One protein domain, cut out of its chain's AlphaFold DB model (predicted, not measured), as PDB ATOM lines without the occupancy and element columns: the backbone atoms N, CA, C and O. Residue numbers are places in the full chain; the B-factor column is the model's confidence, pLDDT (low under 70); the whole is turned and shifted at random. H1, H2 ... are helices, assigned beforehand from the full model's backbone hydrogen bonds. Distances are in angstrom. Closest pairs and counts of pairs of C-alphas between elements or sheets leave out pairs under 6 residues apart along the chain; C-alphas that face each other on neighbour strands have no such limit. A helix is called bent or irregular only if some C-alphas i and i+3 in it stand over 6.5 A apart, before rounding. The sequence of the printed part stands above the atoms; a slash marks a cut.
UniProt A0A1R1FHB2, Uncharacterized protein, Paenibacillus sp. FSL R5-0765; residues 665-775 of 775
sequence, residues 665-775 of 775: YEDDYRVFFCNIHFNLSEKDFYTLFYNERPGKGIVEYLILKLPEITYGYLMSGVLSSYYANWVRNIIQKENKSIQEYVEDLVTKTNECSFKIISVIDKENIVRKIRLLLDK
ATOM      1  N   TYR A 665     278.164 167.835 249.011       83.12
ATOM      2  CA  TYR A 665     278.539 166.491 248.555       83.12
ATOM      3  C   TYR A 665     280.029 166.298 248.236       83.12
ATOM      4  O   TYR A 665     280.457 165.158 248.070       83.12
ATOM      5  N   GLU A 666     280.831 167.362 248.133       86.44
ATOM      6  CA  GLU A 666     282.278 167.223 247.934       86.44
ATOM      7  C   GLU A 666     283.002 166.944 249.258       86.44
ATOM      8  O   GLU A 666     283.122 167.812 250.130       86.44
ATOM      9  N   ASP A 667     283.537 165.731 249.383       85.31
ATOM     10  CA  ASP A 667     284.276 165.300 250.569       85.31
ATOM     11  C   ASP A 667     285.781 165.601 250.497       85.31
ATOM     12  O   ASP A 667     286.427 165.671 251.544       85.31
ATOM     13  N   ASP A 668     286.365 165.810 249.308       89.44
ATOM     14  CA  ASP A 668     287.792 166.133 249.182       89.44
ATOM     15  C   ASP A 668     288.028 167.649 249.201       89.44
ATOM     16  O   ASP A 668     287.936 168.343 248.184       89.44
ATOM     17  N   TYR A 669     288.408 168.177 250.368       90.75
ATOM     18  CA  TYR A 669     288.637 169.614 250.571       90.75
ATOM     19  C   TYR A 669     289.656 170.236 249.605       90.75
ATOM     20  O   TYR A 669     289.641 171.448 249.363       90.75
ATOM     21  N   ARG A 670     290.567 169.427 249.049       89.19
ATOM     22  CA  ARG A 670     291.616 169.898 248.138       89.19
ATOM     23  C   ARG A 670     291.031 170.429 246.831       89.19
ATOM     24  O   ARG A 670     291.644 171.296 246.218       89.19
ATOM     25  N   VAL A 671     289.837 169.982 246.435       88.12
ATOM     26  CA  VAL A 671     289.105 170.507 245.268       88.12
ATOM     27  C   VAL A 671     288.778 171.993 245.445       88.12
ATOM     28  O   VAL A 671     288.941 172.778 244.511       88.12
ATOM     29  N   PHE A 672     288.404 172.404 246.659       88.00
ATOM     30  CA  PHE A 672     288.204 173.811 247.012       88.00
ATOM     31  C   PHE A 672     289.532 174.548 247.195       88.00
ATOM     32  O   PHE A 672     289.680 175.695 246.778       88.00
ATOM     33  N   PHE A 673     290.520 173.890 247.809       87.44
ATOM     34  CA  PHE A 673     291.800 174.517 248.139       87.44
ATOM     35  C   PHE A 673     292.667 174.837 246.914       87.44
ATOM     36  O   PHE A 673     293.311 175.885 246.871       87.44
ATOM     37  N   CYS A 674     292.690 173.954 245.912       85.75
ATOM     38  CA  CYS A 674     293.464 174.138 244.681       85.75
ATOM     39  C   CYS A 674     292.951 175.304 243.822       85.75
ATOM     40  O   CYS A 674     293.708 175.854 243.020       85.75
ATOM     41  N   ASN A 675     291.689 175.708 243.996       87.06
ATOM     42  CA  ASN A 675     291.148 176.889 243.346       87.06
ATOM     43  C   ASN A 675     291.532 178.157 244.121       87.06
ATOM     44  O   ASN A 675     290.887 178.542 245.093       87.06
ATOM     45  N   ILE A 676     292.563 178.856 243.645       82.62
ATOM     46  CA  ILE A 676     293.051 180.089 244.284       82.62
ATOM     47  C   ILE A 676     292.049 181.254 244.244       82.62
ATOM     48  O   ILE A 676     292.221 182.230 244.972       82.62
ATOM     49  N   HIS A 677     291.044 181.176 243.370       85.56
ATOM     50  CA  HIS A 677     289.997 182.180 243.211       85.56
ATOM     51  C   HIS A 677     288.747 181.842 244.033       85.56
ATOM     52  O   HIS A 677     287.844 182.671 244.127       85.56
ATOM     53  N   PHE A 678     288.698 180.659 244.652       87.62
ATOM     54  CA  PHE A 678     287.589 180.271 245.506       87.62
ATOM     55  C   PHE A 678     287.594 181.068 246.812       87.62
ATOM     56  O   PHE A 678     288.586 181.101 247.546       87.62
ATOM     57  N   ASN A 679     286.452 181.683 247.109       87.00
ATOM     58  CA  ASN A 679     286.186 182.357 248.366       87.00
ATOM     59  C   ASN A 679     284.728 182.116 248.766       87.00
ATOM     60  O   ASN A 679     283.830 182.373 247.965       87.00
ATOM     61  N   LEU A 680     284.495 181.657 249.995       88.88
ATOM     62  CA  LEU A 680     283.140 181.504 250.525       88.88
ATOM     63  C   LEU A 680     282.715 182.817 251.192       88.88
ATOM     64  O   LEU A 680     283.366 183.280 252.132       88.88
ATOM     65  N   SER A 681     281.632 183.433 250.713       88.38
ATOM     66  CA  SER A 681     281.107 184.652 251.334       88.38
ATOM     67  C   SER A 681     280.432 184.343 252.675       88.38
ATOM     68  O   SER A 681     279.928 183.242 252.889       88.38
ATOM     69  N   GLU A 682     280.358 185.327 253.576       87.50
ATOM     70  CA  GLU A 682     279.645 185.176 254.857       87.50
ATOM     71  C   GLU A 682     278.162 184.802 254.656       87.50
ATOM     72  O   GLU A 682     277.600 184.025 255.425       87.50
ATOM     73  N   LYS A 683     277.535 185.296 253.580       87.06
ATOM     74  CA  LYS A 683     276.146 184.976 253.220       87.06
ATOM     75  C   LYS A 683     275.982 183.516 252.784       87.06
ATOM     76  O   LYS A 683     275.011 182.862 253.178       87.06
ATOM     77  N   ASP A 684     276.912 183.005 251.984       86.06
ATOM     78  CA  ASP A 684     276.886 181.610 251.532       86.06
ATOM     79  C   ASP A 684     277.212 180.668 252.689       86.06
ATOM     80  O   ASP A 684     276.549 179.649 252.861       86.06
ATOM     81  N   PHE A 685     278.156 181.058 253.549       88.75
ATOM     82  CA  PHE A 685     278.444 180.368 254.801       88.75
ATOM     83  C   PHE A 685     277.215 180.303 255.715       88.75
ATOM     84  O   PHE A 685     276.873 179.222 256.191       88.75
ATOM     85  N   TYR A 686     276.508 181.422 255.916       86.50
ATOM     86  CA  TYR A 686     275.251 181.441 256.667       86.50
ATOM     87  C   TYR A 686     274.255 180.445 256.080       86.50
ATOM     88  O   TYR A 686     273.730 179.598 256.795       86.50
ATOM     89  N   THR A 687     274.037 180.501 254.768       84.25
ATOM     90  CA  THR A 687     273.089 179.614 254.087       84.25
ATOM     91  C   THR A 687     273.479 178.145 254.271       84.25
ATOM     92  O   THR A 687     272.641 177.329 254.636       84.25
ATOM     93  N   LEU A 688     274.760 177.818 254.110       87.06
ATOM     94  CA  LEU A 688     275.262 176.451 254.174       87.06
ATOM     95  C   LEU A 688     275.228 175.849 255.586       87.06
ATOM     96  O   LEU A 688     274.882 174.684 255.740       87.06
ATOM     97  N   PHE A 689     275.609 176.616 256.611       85.94
ATOM     98  CA  PHE A 689     275.736 176.118 257.987       85.94
ATOM     99  C   PHE A 689     274.456 176.267 258.816       85.94
ATOM    100  O   PHE A 689     274.339 175.617 259.856       85.94
ATOM    101  N   TYR A 690     273.521 177.113 258.375       81.12
ATOM    102  CA  TYR A 690     272.249 177.354 259.057       81.12
ATOM    103  C   TYR A 690     271.050 176.705 258.350       81.12
ATOM    104  O   TYR A 690     270.205 176.124 259.026       81.12
ATOM    105  N   ASN A 691     270.966 176.782 257.013       79.00
ATOM    106  CA  ASN A 691     269.825 176.242 256.253       79.00
ATOM    107  C   ASN A 691     270.085 174.841 255.680       79.00
ATOM    108  O   ASN A 691     269.137 174.101 255.441       79.00
ATOM    109  N   GLU A 692     271.350 174.479 255.472       81.56
ATOM    110  CA  GLU A 692     271.767 173.232 254.826       81.56
ATOM    111  C   GLU A 692     272.701 172.406 255.735       81.56
ATOM    112  O   GLU A 692     272.896 172.710 256.916       81.56
ATOM    113  N   ARG A 693     273.267 171.312 255.201       82.94
ATOM    114  CA  ARG A 693     274.275 170.487 255.889       82.94
ATOM    115  C   ARG A 693     275.604 170.505 255.130       82.94
ATOM    116  O   ARG A 693     275.675 169.875 254.079       82.94
ATOM    117  N   PRO A 694     276.660 171.161 255.640       86.31
ATOM    118  CA  PRO A 694     277.955 171.182 254.966       86.31
ATOM    119  C   PRO A 694     278.568 169.778 254.883       86.31
ATOM    120  O   PRO A 694     278.516 169.010 255.848       86.31
ATOM    121  N   GLY A 695     279.188 169.470 253.744       85.94
ATOM    122  CA  GLY A 695     280.007 168.274 253.566       85.94
ATOM    123  C   GLY A 695     281.317 168.350 254.351       85.94
ATOM    124  O   GLY A 695     281.727 169.414 254.825       85.94
ATOM    125  N   LYS A 696     282.023 167.222 254.483       90.56
ATOM    126  CA  LYS A 696     283.306 167.187 255.209       90.56
ATOM    127  C   LYS A 696     284.356 168.082 254.535       90.56
ATOM    128  O   LYS A 696     285.065 168.812 255.229       90.56
ATOM    129  N   GLY A 697     284.407 168.075 253.202       91.19
ATOM    130  CA  GLY A 697     285.423 168.783 252.425       91.19
ATOM    131  C   GLY A 697     285.382 170.302 252.605       91.19
ATOM    132  O   GLY A 697     286.418 170.928 252.828       91.19
ATOM    133  N   ILE A 698     284.198 170.922 252.585       92.25
ATOM    134  CA  ILE A 698     284.087 172.379 252.780       92.25
ATOM    135  C   ILE A 698     284.454 172.795 254.213       92.25
ATOM    136  O   ILE A 698     285.078 173.837 254.414       92.25
ATOM    137  N   VAL A 699     284.144 171.968 255.218       92.56
ATOM    138  CA  VAL A 699     284.525 172.235 256.615       92.56
ATOM    139  C   VAL A 699     286.044 172.163 256.779       92.56
ATOM    140  O   VAL A 699     286.635 173.068 257.372       92.56
ATOM    141  N   GLU A 700     286.685 171.138 256.213       94.19
ATOM    142  CA  GLU A 700     288.145 170.979 256.191       94.19
ATOM    143  C   GLU A 700     288.850 172.121 255.443       94.19
ATOM    144  O   GLU A 700     289.864 172.635 255.920       94.19
ATOM    145  N   TYR A 701     288.284 172.597 254.329       93.25
ATOM    146  CA  TYR A 701     288.774 173.795 253.639       93.25
ATOM    147  C   TYR A 701     288.737 175.021 254.561       93.25
ATOM    148  O   TYR A 701     289.746 175.712 254.710       93.25
ATOM    149  N   LEU A 702     287.605 175.273 255.226       93.50
ATOM    150  CA  LEU A 702     287.451 176.423 256.121       93.50
ATOM    151  C   LEU A 702     288.394 176.348 257.332       93.50
ATOM    152  O   LEU A 702     288.894 177.385 257.768       93.50
ATOM    153  N   ILE A 703     288.716 175.141 257.821       93.88
ATOM    154  CA  ILE A 703     289.720 174.947 258.883       93.88
ATOM    155  C   ILE A 703     291.073 175.521 258.443       93.88
ATOM    156  O   ILE A 703     291.707 176.270 259.189       93.88
ATOM    157  N   LEU A 704     291.497 175.223 257.212       91.69
ATOM    158  CA  LEU A 704     292.754 175.720 256.646       91.69
ATOM    159  C   LEU A 704     292.735 177.235 256.388       91.69
ATOM    160  O   LEU A 704     293.795 177.852 256.276       91.69
ATOM    161  N   LYS A 705     291.547 177.846 256.312       91.88
ATOM    162  CA  LYS A 705     291.344 179.283 256.077       91.88
ATOM    163  C   LYS A 705     291.194 180.125 257.338       91.88
ATOM    164  O   LYS A 705     291.265 181.348 257.246       91.88
ATOM    165  N   LEU A 706     291.094 179.511 258.519       90.38
ATOM    166  CA  LEU A 706     290.984 180.209 259.805       90.38
ATOM    167  C   LEU A 706     291.989 181.358 260.024       90.38
ATOM    168  O   LEU A 706     291.601 182.353 260.644       90.38
ATOM    169  N   PRO A 707     293.266 181.286 259.592       87.75
ATOM    170  CA  PRO A 707     294.217 182.385 259.755       87.75
ATOM    171  C   PRO A 707     293.874 183.629 258.931       87.75
ATOM    172  O   PRO A 707     294.220 184.728 259.361       87.75
ATOM    173  N   GLU A 708     293.201 183.469 257.790       87.06
ATOM    174  CA  GLU A 708     292.957 184.530 256.815       87.06
ATOM    175  C   GLU A 708     291.888 185.521 257.312       87.06
ATOM    176  O   GLU A 708     290.834 185.141 257.820       87.06
ATOM    177  N   ILE A 709     292.156 186.824 257.158       86.31
ATOM    178  CA  ILE A 709     291.297 187.912 257.668       86.31
ATOM    179  C   ILE A 709     289.902 187.878 257.025       86.31
ATOM    180  O   ILE A 709     288.907 188.148 257.695       86.31
ATOM    181  N   THR A 710     289.826 187.504 255.747       86.50
ATOM    182  CA  THR A 710     288.578 187.379 254.974       86.50
ATOM    183  C   THR A 710     287.590 186.387 255.584       86.50
ATOM    184  O   THR A 710     286.390 186.533 255.382       86.50
ATOM    185  N   TYR A 711     288.079 185.429 256.372       88.81
ATOM    186  CA  TYR A 711     287.288 184.403 257.049       88.81
ATOM    187  C   TYR A 711     287.089 184.693 258.544       88.81
ATOM    188  O   TYR A 711     286.761 183.799 259.325       88.81
ATOM    189  N   GLY A 712     287.263 185.949 258.974       84.88
ATOM    190  CA  GLY A 712     287.070 186.358 260.369       84.88
ATOM    191  C   GLY A 712     285.683 186.015 260.931       84.88
ATOM    192  O   GLY A 712     285.571 185.701 262.117       84.88
ATOM    193  N   TYR A 713     284.659 185.980 260.069       87.50
ATOM    194  CA  TYR A 713     283.284 185.629 260.432       87.50
ATOM    195  C   TYR A 713     283.144 184.203 260.994       87.50
ATOM    196  O   TYR A 713     282.236 183.950 261.782       87.50
ATOM    197  N   LEU A 714     284.070 183.281 260.686       89.06
ATOM    198  CA  LEU A 714     284.071 181.914 261.233       89.06
ATOM    199  C   LEU A 714     284.212 181.885 262.765       89.06
ATOM    200  O   LEU A 714     283.806 180.921 263.411       89.06
ATOM    201  N   MET A 715     284.788 182.940 263.353       86.44
ATOM    202  CA  MET A 715     285.097 183.035 264.784       86.44
ATOM    203  C   MET A 715     284.143 183.957 265.563       86.44
ATOM    204  O   MET A 715     284.325 184.138 266.777       86.44
ATOM    205  N   SER A 716     283.154 184.557 264.890       82.00
ATOM    206  CA  SER A 716     282.259 185.582 265.442       82.00
ATOM    207  C   SER A 716     280.779 185.278 265.196       82.00
ATOM    208  O   SER A 716     280.412 184.672 264.196       82.00
ATOM    209  N   GLY A 717     279.912 185.745 266.099       79.56
ATOM    210  CA  GLY A 717     278.460 185.587 265.974       79.56
ATOM    211  C   GLY A 717     277.953 184.166 266.260       79.56
ATOM    212  O   GLY A 717     278.714 183.267 266.614       79.56
ATOM    213  N   VAL A 718     276.640 183.970 266.112       77.69
ATOM    214  CA  VAL A 718     275.941 182.716 266.464       77.69
ATOM    215  C   VAL A 718     276.389 181.537 265.586       77.69
ATOM    216  O   VAL A 718     276.507 180.414 266.071       77.69
ATOM    217  N   LEU A 719     276.723 181.788 264.318       77.75
ATOM    218  CA  LEU A 719     277.158 180.767 263.357       77.75
ATOM    219  C   LEU A 719     278.497 180.106 263.713       77.75
ATOM    220  O   LEU A 719     278.731 178.963 263.324       77.75
ATOM    221  N   SER A 720     279.354 180.787 264.484       85.44
ATOM    222  CA  SER A 720     280.622 180.214 264.950       85.44
ATOM    223  C   SER A 720     280.407 178.953 265.793       85.44
ATOM    224  O   SER A 720     281.162 177.997 265.658       85.44
ATOM    225  N   SER A 721     279.320 178.889 266.573       85.25
ATOM    226  CA  SER A 721     278.957 177.703 267.362       85.25
ATOM    227  C   SER A 721     278.523 176.516 266.489       85.25
ATOM    228  O   SER A 721     278.906 175.373 266.745       85.25
ATOM    229  N   TYR A 722     277.784 176.776 265.405       85.19
ATOM    230  CA  TYR A 722     277.391 175.752 264.435       85.19
ATOM    231  C   TYR A 722     278.612 175.194 263.699       85.19
ATOM    232  O   TYR A 722     278.768 173.978 263.600       85.19
ATOM    233  N   TYR A 723     279.523 176.063 263.257       90.50
ATOM    234  CA  TYR A 723     280.794 175.654 262.659       90.50
ATOM    235  C   TYR A 723     281.682 174.877 263.644       90.50
ATOM    236  O   TYR A 723     282.192 173.813 263.291       90.50
ATOM    237  N   ALA A 724     281.792 175.331 264.898       90.06
ATOM    238  CA  ALA A 724     282.524 174.645 265.965       90.06
ATOM    239  C   ALA A 724     282.035 173.205 266.166       90.06
ATOM    240  O   ALA A 724     282.846 172.284 266.266       90.06
ATOM    241  N   ASN A 725     280.717 172.989 266.167       88.88
ATOM    242  CA  ASN A 725     280.131 171.655 266.287       88.88
ATOM    243  C   ASN A 725     280.529 170.738 265.122       88.88
ATOM    244  O   ASN A 725     280.871 169.579 265.351       88.88
ATOM    245  N   TRP A 726     280.550 171.243 263.886       90.44
ATOM    246  CA  TRP A 726     281.012 170.474 262.726       90.44
ATOM    247  C   TRP A 726     282.500 170.127 262.808       90.44
ATOM    248  O   TRP A 726     282.860 168.963 262.627       90.44
ATOM    249  N   VAL A 727     283.353 171.095 263.157       91.44
ATOM    250  CA  VAL A 727     284.794 170.871 263.362       91.44
ATOM    251  C   VAL A 727     285.027 169.832 264.465       91.44
ATOM    252  O   VAL A 727     285.793 168.887 264.268       91.44
ATOM    253  N   ARG A 728     284.314 169.942 265.595       90.81
ATOM    254  CA  ARG A 728     284.370 168.978 266.707       90.81
ATOM    255  C   ARG A 728     284.000 167.573 266.241       90.81
ATOM    256  O   ARG A 728     284.743 166.632 266.500       90.81
ATOM    257  N   ASN A 729     282.890 167.447 265.517       88.62
ATOM    258  CA  ASN A 729     282.385 166.167 265.030       88.62
ATOM    259  C   ASN A 729     283.358 165.487 264.060       88.62
ATOM    260  O   ASN A 729     283.532 164.272 264.135       88.62
ATOM    261  N   ILE A 730     283.990 166.237 263.152       90.44
ATOM    262  CA  ILE A 730     284.942 165.667 262.189       90.44
ATOM    263  C   ILE A 730     286.211 165.192 262.905       90.44
ATOM    264  O   ILE A 730     286.616 164.048 262.714       90.44
ATOM    265  N   ILE A 731     286.794 166.019 263.780       89.38
ATOM    266  CA  ILE A 731     288.011 165.657 264.528       89.38
ATOM    267  C   ILE A 731     287.756 164.442 265.434       89.38
ATOM    268  O   ILE A 731     288.571 163.520 265.477       89.38
ATOM    269  N   GLN A 732     286.603 164.396 266.113       87.69
ATOM    270  CA  GLN A 732     286.214 163.259 266.955       87.69
ATOM    271  C   GLN A 732     286.005 161.974 266.147       87.69
ATOM    272  O   GLN A 732     286.460 160.915 266.572       87.69
ATOM    273  N   LYS A 733     285.361 162.052 264.975       89.69
ATOM    274  CA  LYS A 733     285.178 160.890 264.085       89.69
ATOM    275  C   LYS A 733     286.502 160.322 263.575       89.69
ATOM    276  O   LYS A 733     286.609 159.113 263.412       89.69
ATOM    277  N   GLU A 734     287.494 161.174 263.334       86.88
ATOM    278  CA  GLU A 734     288.835 160.771 262.885       86.88
ATOM    279  C   GLU A 734     289.723 160.244 264.024       86.88
ATOM    280  O   GLU A 734     290.804 159.723 263.756       86.88
ATOM    281  N   ASN A 735     289.270 160.347 265.282       87.31
ATOM    282  CA  ASN A 735     289.966 159.884 266.486       87.31
ATOM    283  C   ASN A 735     291.414 160.409 266.602       87.31
ATOM    284  O   ASN A 735     292.338 159.660 266.922       87.31
ATOM    285  N   LYS A 736     291.612 161.702 266.312       89.38
ATOM    286  CA  LYS A 736     292.912 162.393 266.358       89.38
ATOM    287  C   LYS A 736     292.865 163.590 267.294       89.38
ATOM    288  O   LYS A 736     291.818 164.220 267.459       89.38
ATOM    289  N   SER A 737     294.006 163.958 267.871       92.00
ATOM    290  CA  SER A 737     294.127 165.264 268.523       92.00
ATOM    291  C   SER A 737     294.002 166.395 267.490       92.00
ATOM    292  O   SER A 737     294.316 166.212 266.313       92.00
ATOM    293  N   ILE A 738     293.592 167.596 267.921       91.75
ATOM    294  CA  ILE A 738     293.514 168.781 267.037       91.75
ATOM    295  C   ILE A 738     294.847 169.002 266.310       91.75
ATOM    296  O   ILE A 738     294.871 169.364 265.138       91.75
ATOM    297  N   GLN A 739     295.962 168.779 267.008       91.81
ATOM    298  CA  GLN A 739     297.293 169.017 266.471       91.81
ATOM    299  C   GLN A 739     297.679 167.983 265.409       91.81
ATOM    300  O   GLN A 739     298.132 168.379 264.340       91.81
ATOM    301  N   GLU A 740     297.433 166.693 265.651       91.00
ATOM    302  CA  GLU A 740     297.652 165.629 264.656       91.00
ATOM    303  C   GLU A 740     296.747 165.799 263.433       91.00
ATOM    304  O   GLU A 740     297.193 165.657 262.299       91.00
ATOM    305  N   TYR A 741     295.481 166.155 263.648       94.38
ATOM    306  CA  TYR A 741     294.529 166.344 262.560       94.38
ATOM    307  C   TYR A 741     294.907 167.527 261.653       94.38
ATOM    308  O   TYR A 741     294.876 167.409 260.428       94.38
ATOM    309  N   VAL A 742     295.314 168.660 262.240       93.44
ATOM    310  CA  VAL A 742     295.785 169.823 261.471       93.44
ATOM    311  C   VAL A 742     297.116 169.528 260.776       93.44
ATOM    312  O   VAL A 742     297.290 169.954 259.636       93.44
ATOM    313  N   GLU A 743     298.032 168.785 261.404       92.25
ATOM    314  CA  GLU A 743     299.279 168.350 260.757       92.25
ATOM    315  C   GLU A 743     298.995 167.519 259.500       92.25
ATOM    316  O   GLU A 743     299.551 167.798 258.434       92.25
ATOM    317  N   ASP A 744     298.079 166.552 259.590       91.12
ATOM    318  CA  ASP A 744     297.680 165.712 258.461       91.12
ATOM    319  C   ASP A 744     297.046 166.526 257.327       91.12
ATOM    320  O   ASP A 744     297.363 166.313 256.151       91.12
ATOM    321  N   LEU A 745     296.152 167.464 257.662       91.50
ATOM    322  CA  LEU A 745     295.531 168.349 256.678       91.50
ATOM    323  C   LEU A 745     296.576 169.236 255.999       91.50
ATOM    324  O   LEU A 745     296.637 169.275 254.771       91.50
ATOM    325  N   VAL A 746     297.440 169.907 256.766       91.50
ATOM    326  CA  VAL A 746     298.486 170.793 256.228       91.50
ATOM    327  C   VAL A 746     299.479 170.020 255.362       91.50
ATOM    328  O   VAL A 746     299.833 170.492 254.280       91.50
ATOM    329  N   THR A 747     299.881 168.817 255.775       88.06
ATOM    330  CA  THR A 747     300.791 167.961 254.999       88.06
ATOM    331  C   THR A 747     300.180 167.599 253.648       88.06
ATOM    332  O   THR A 747     300.778 167.872 252.607       88.06
ATOM    333  N   LYS A 748     298.942 167.083 253.643       87.00
ATOM    334  CA  LYS A 748     298.213 166.740 252.410       87.00
ATOM    335  C   LYS A 748     297.968 167.955 251.512       87.00
ATOM    336  O   LYS A 748     298.014 167.832 250.290       87.00
ATOM    337  N   THR A 749     297.738 169.124 252.107       87.88
ATOM    338  CA  THR A 749     297.517 170.385 251.386       87.88
ATOM    339  C   THR A 749     298.789 170.879 250.704       87.88
ATOM    340  O   THR A 749     298.778 171.250 249.531       87.88
ATOM    341  N   ASN A 750     299.908 170.857 251.425       86.06
ATOM    342  CA  ASN A 750     301.206 171.286 250.909       86.06
ATOM    343  C   ASN A 750     301.721 170.353 249.798       86.06
ATOM    344  O   ASN A 750     302.521 170.766 248.959       86.06
ATOM    345  N   GLU A 751     301.248 169.107 249.742       78.69
ATOM    346  CA  GLU A 751     301.524 168.203 248.621       78.69
ATOM    347  C   GLU A 751     300.797 168.592 247.326       78.69
ATOM    348  O   GLU A 751     301.308 168.284 246.242       78.69
ATOM    349  N   CYS A 752     299.642 169.259 247.425       75.00
ATOM    350  CA  CYS A 752     298.742 169.559 246.311       75.00
ATOM    351  C   CYS A 752     298.553 171.056 246.027       75.00
ATOM    352  O   CYS A 752     297.664 171.407 245.260       75.00
ATOM    353  N   SER A 753     299.355 171.946 246.616       72.69
ATOM    354  CA  SER A 753     299.212 173.394 246.433       72.69
ATOM    355  C   SER A 753     300.513 174.088 246.047       72.69
ATOM    356  O   SER A 753     301.601 173.702 246.467       72.69
ATOM    357  N   PHE A 754     300.372 175.175 245.288       67.38
ATOM    358  CA  PHE A 754     301.433 176.154 245.035       67.38
ATOM    359  C   PHE A 754     301.768 176.986 246.270       67.38
ATOM    360  O   PHE A 754     302.899 177.442 246.425       67.38
ATOM    361  N   LYS A 755     300.774 177.219 247.135       71.81
ATOM    362  CA  LYS A 755     300.908 178.043 248.333       71.81
ATOM    363  C   LYS A 755     301.100 177.127 249.536       71.81
ATOM    364  O   LYS A 755     300.170 176.443 249.953       71.81
ATOM    365  N   ILE A 756     302.310 177.144 250.085       80.25
ATOM    366  CA  ILE A 756     302.665 176.374 251.277       80.25
ATOM    367  C   ILE A 756     302.056 177.057 252.505       80.25
ATOM    368  O   ILE A 756     302.270 178.250 252.724       80.25
ATOM    369  N   ILE A 757     301.315 176.301 253.315       84.44
ATOM    370  CA  ILE A 757     300.875 176.740 254.642       84.44
ATOM    371  C   ILE A 757     302.090 176.698 255.570       84.44
ATOM    372  O   ILE A 757     302.714 175.648 255.741       84.44
ATOM    373  N   SER A 758     302.437 177.851 256.144       84.31
ATOM    374  CA  SER A 758     303.610 177.987 257.007       84.31
ATOM    375  C   SER A 758     303.398 177.330 258.377       84.31
ATOM    376  O   SER A 758     302.271 177.100 258.816       84.31
ATOM    377  N   VAL A 759     304.495 177.064 259.096       81.25
ATOM    378  CA  VAL A 759     304.442 176.553 260.479       81.25
ATOM    379  C   VAL A 759     303.684 177.522 261.396       81.25
ATOM    380  O   VAL A 759     302.885 177.086 262.218       81.25
ATOM    381  N   ILE A 760     303.871 178.832 261.199       80.19
ATOM    382  CA  ILE A 760     303.191 179.887 261.963       80.19
ATOM    383  C   ILE A 760     301.680 179.859 261.693       80.19
ATOM    384  O   ILE A 760     300.877 179.935 262.623       80.19
ATOM    385  N   ASP A 761     301.275 179.700 260.431       84.62
ATOM    386  CA  ASP A 761     299.859 179.593 260.066       84.62
ATOM    387  C   ASP A 761     299.233 178.319 260.628       84.62
ATOM    388  O   ASP A 761     298.125 178.367 261.156       84.62
ATOM    389  N   LYS A 762     299.961 177.197 260.600       90.62
ATOM    390  CA  LYS A 762     299.547 175.932 261.217       90.62
ATOM    391  C   LYS A 762     299.300 176.081 262.719       90.62
ATOM    392  O   LYS A 762     298.247 175.683 263.215       90.62
ATOM    393  N   GLU A 763     300.240 176.672 263.453       89.06
ATOM    394  CA  GLU A 763     300.082 176.925 264.891       89.06
ATOM    395  C   GLU A 763     298.902 177.863 265.173       89.06
ATOM    396  O   GLU A 763     298.135 177.652 266.119       89.06
ATOM    397  N   ASN A 764     298.694 178.863 264.314       90.31
ATOM    398  CA  ASN A 764     297.551 179.763 264.403       90.31
ATOM    399  C   ASN A 764     296.218 179.046 264.125       90.31
ATOM    400  O   ASN A 764     295.247 179.318 264.831       90.31
ATOM    401  N   ILE A 765     296.169 178.105 263.168       93.00
ATOM    402  CA  ILE A 765     295.011 177.223 262.925       93.00
ATOM    403  C   ILE A 765     294.698 176.439 264.200       93.00
ATOM    404  O   ILE A 765     293.584 176.536 264.710       93.00
ATOM    405  N   VAL A 766     295.681 175.731 264.769       93.38
ATOM    406  CA  VAL A 766     295.496 174.929 265.995       93.38
ATOM    407  C   VAL A 766     294.963 175.790 267.142       93.38
ATOM    408  O   VAL A 766     293.999 175.410 267.809       93.38
ATOM    409  N   ARG A 767     295.546 176.975 267.356       92.44
ATOM    410  CA  ARG A 767     295.097 177.917 268.389       92.44
ATOM    411  C   ARG A 767     293.663 178.389 268.148       92.44
ATOM    412  O   ARG A 767     292.877 178.418 269.091       92.44
ATOM    413  N   LYS A 768     293.315 178.758 266.911       91.94
ATOM    414  CA  LYS A 768     291.965 179.216 266.555       91.94
ATOM    415  C   LYS A 768     290.928 178.102 266.694       91.94
ATOM    416  O   LYS A 768     289.851 178.387 267.195       91.94
ATOM    417  N   ILE A 769     291.258 176.852 266.358       92.62
ATOM    418  CA  ILE A 769     290.366 175.707 266.601       92.62
ATOM    419  C   ILE A 769     290.141 175.501 268.102       92.62
ATOM    420  O   ILE A 769     288.999 175.336 268.509       92.62
ATOM    421  N   ARG A 770     291.185 175.554 268.945       91.69
ATOM    422  CA  ARG A 770     291.008 175.450 270.409       91.69
ATOM    423  C   ARG A 770     290.058 176.530 270.929       91.69
ATOM    424  O   ARG A 770     289.041 176.213 271.526       91.69
ATOM    425  N   LEU A 771     290.310 177.788 270.562       89.31
ATOM    426  CA  LEU A 771     289.436 178.912 270.916       89.31
ATOM    427  C   LEU A 771     288.004 178.773 270.380       89.31
ATOM    428  O   LEU A 771     287.078 179.301 270.986       89.31
ATOM    429  N   LEU A 772     287.821 178.126 269.229       90.00
ATOM    430  CA  LEU A 772     286.512 177.868 268.635       90.00
ATOM    431  C   LEU A 772     285.752 176.769 269.389       90.00
ATOM    432  O   LEU A 772     284.534 176.837 269.475       90.00
ATOM    433  N   LEU A 773     286.460 175.763 269.908       88.25
ATOM    434  CA  LEU A 773     285.878 174.613 270.602       88.25
ATOM    435  C   LEU A 773     285.690 174.828 272.110       88.25
ATOM    436  O   LEU A 773     284.894 174.094 272.699       88.25
ATOM    437  N   ASP A 774     286.414 175.786 272.697       81.12
ATOM    438  CA  ASP A 774     286.311 176.207 274.104       81.12
ATOM    439  C   ASP A 774     285.210 177.269 274.333       81.12
ATOM    440  O   ASP A 774     284.843 177.538 275.478       81.12
ATOM    441  N   LYS A 775     284.704 177.882 273.251       65.31
ATOM    442  CA  LYS A 775     283.483 178.705 273.227       65.31
ATOM    443  C   LYS A 775     282.243 177.820 273.122       65.31
ATOM    444  O   LYS A 775     281.212 178.240 273.693       65.31
TER     445      LYS A 775
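What this domain is: This is residues 665 to 775 of the 775 residues of an uncharacterized protein of Paenibacillus sp. FSL R5-0765 (UniProt A0A1R1FHB2). Helix H3 sits in the middle of a compact, rounded body of crossed helices, with H5 packed on one side of it and the short H1 on the opposite side. H6 and H7 fold back as a hairpin on a further side, while H2 packs on residues 719 to 723 of H5. The printed part has 111 residues with seven named helices, H1 to H7 in chain order, and no named strand; its class is all helix. The radius of gyration of the C-alphas is 12.9 A, and the spans are 34 by 30 by 26 A.

How they stand to each other: H5, residues 719 to 733, touches H3, residues 696 to 705, at a steep tilt of 66 degrees, opposite ways; their closest C-alphas, Val 699 and Val 727, are 6.9 A apart. H7, residues 759 to 773, touches H5 with residues 769 to 773 alone, about perpendicular at 74 degrees; closest are C-alphas Ala 724 and Leu 773, 5.7 A. H6, residues 738 to 751, forms a hairpin with H7; closest are C-alphas Gln 739 and Val 766, 6.2 A. H2, residues 682 to 691, touches H5; closest are C-alphas Phe 689 and Tyr 722, 6.7 A. H1, residues 670 to 673, touches H3; closest are C-alphas Phe 673 and Tyr 701, 6.3 A. H4, residues 709 to 715, touches H5 only at the corner, and only just, with 3 pairs of C-alphas within 8 A; closest are Leu 714 and Ser 720, 5.3 A. H2, H3, H5, H6 and H7 have every O i to N i+4 pair within hydrogen-bond range; H4 has 0 of 3, but 3 of 4 O i to N i+3 pairs, and H1 is too short for an i+4 pair.

Where its parts are: H5 is 21.4 A long, H7 21.2 A and H6 20.1 A. H1 begins at C-alpha 670 (291.616, 169.898, 248.138); H7 ends at C-alpha 773 (285.878, 174.613, 270.602). H4 is irregular: C-alphas 710 and 713 are 7.8 A apart.

The domain as a whole: The two farthest C-alphas, Asn 691 and Val 759, are 34.9 A apart. The printed part has no cut and no long link. Residues 754 and 775 have pLDDT under 70.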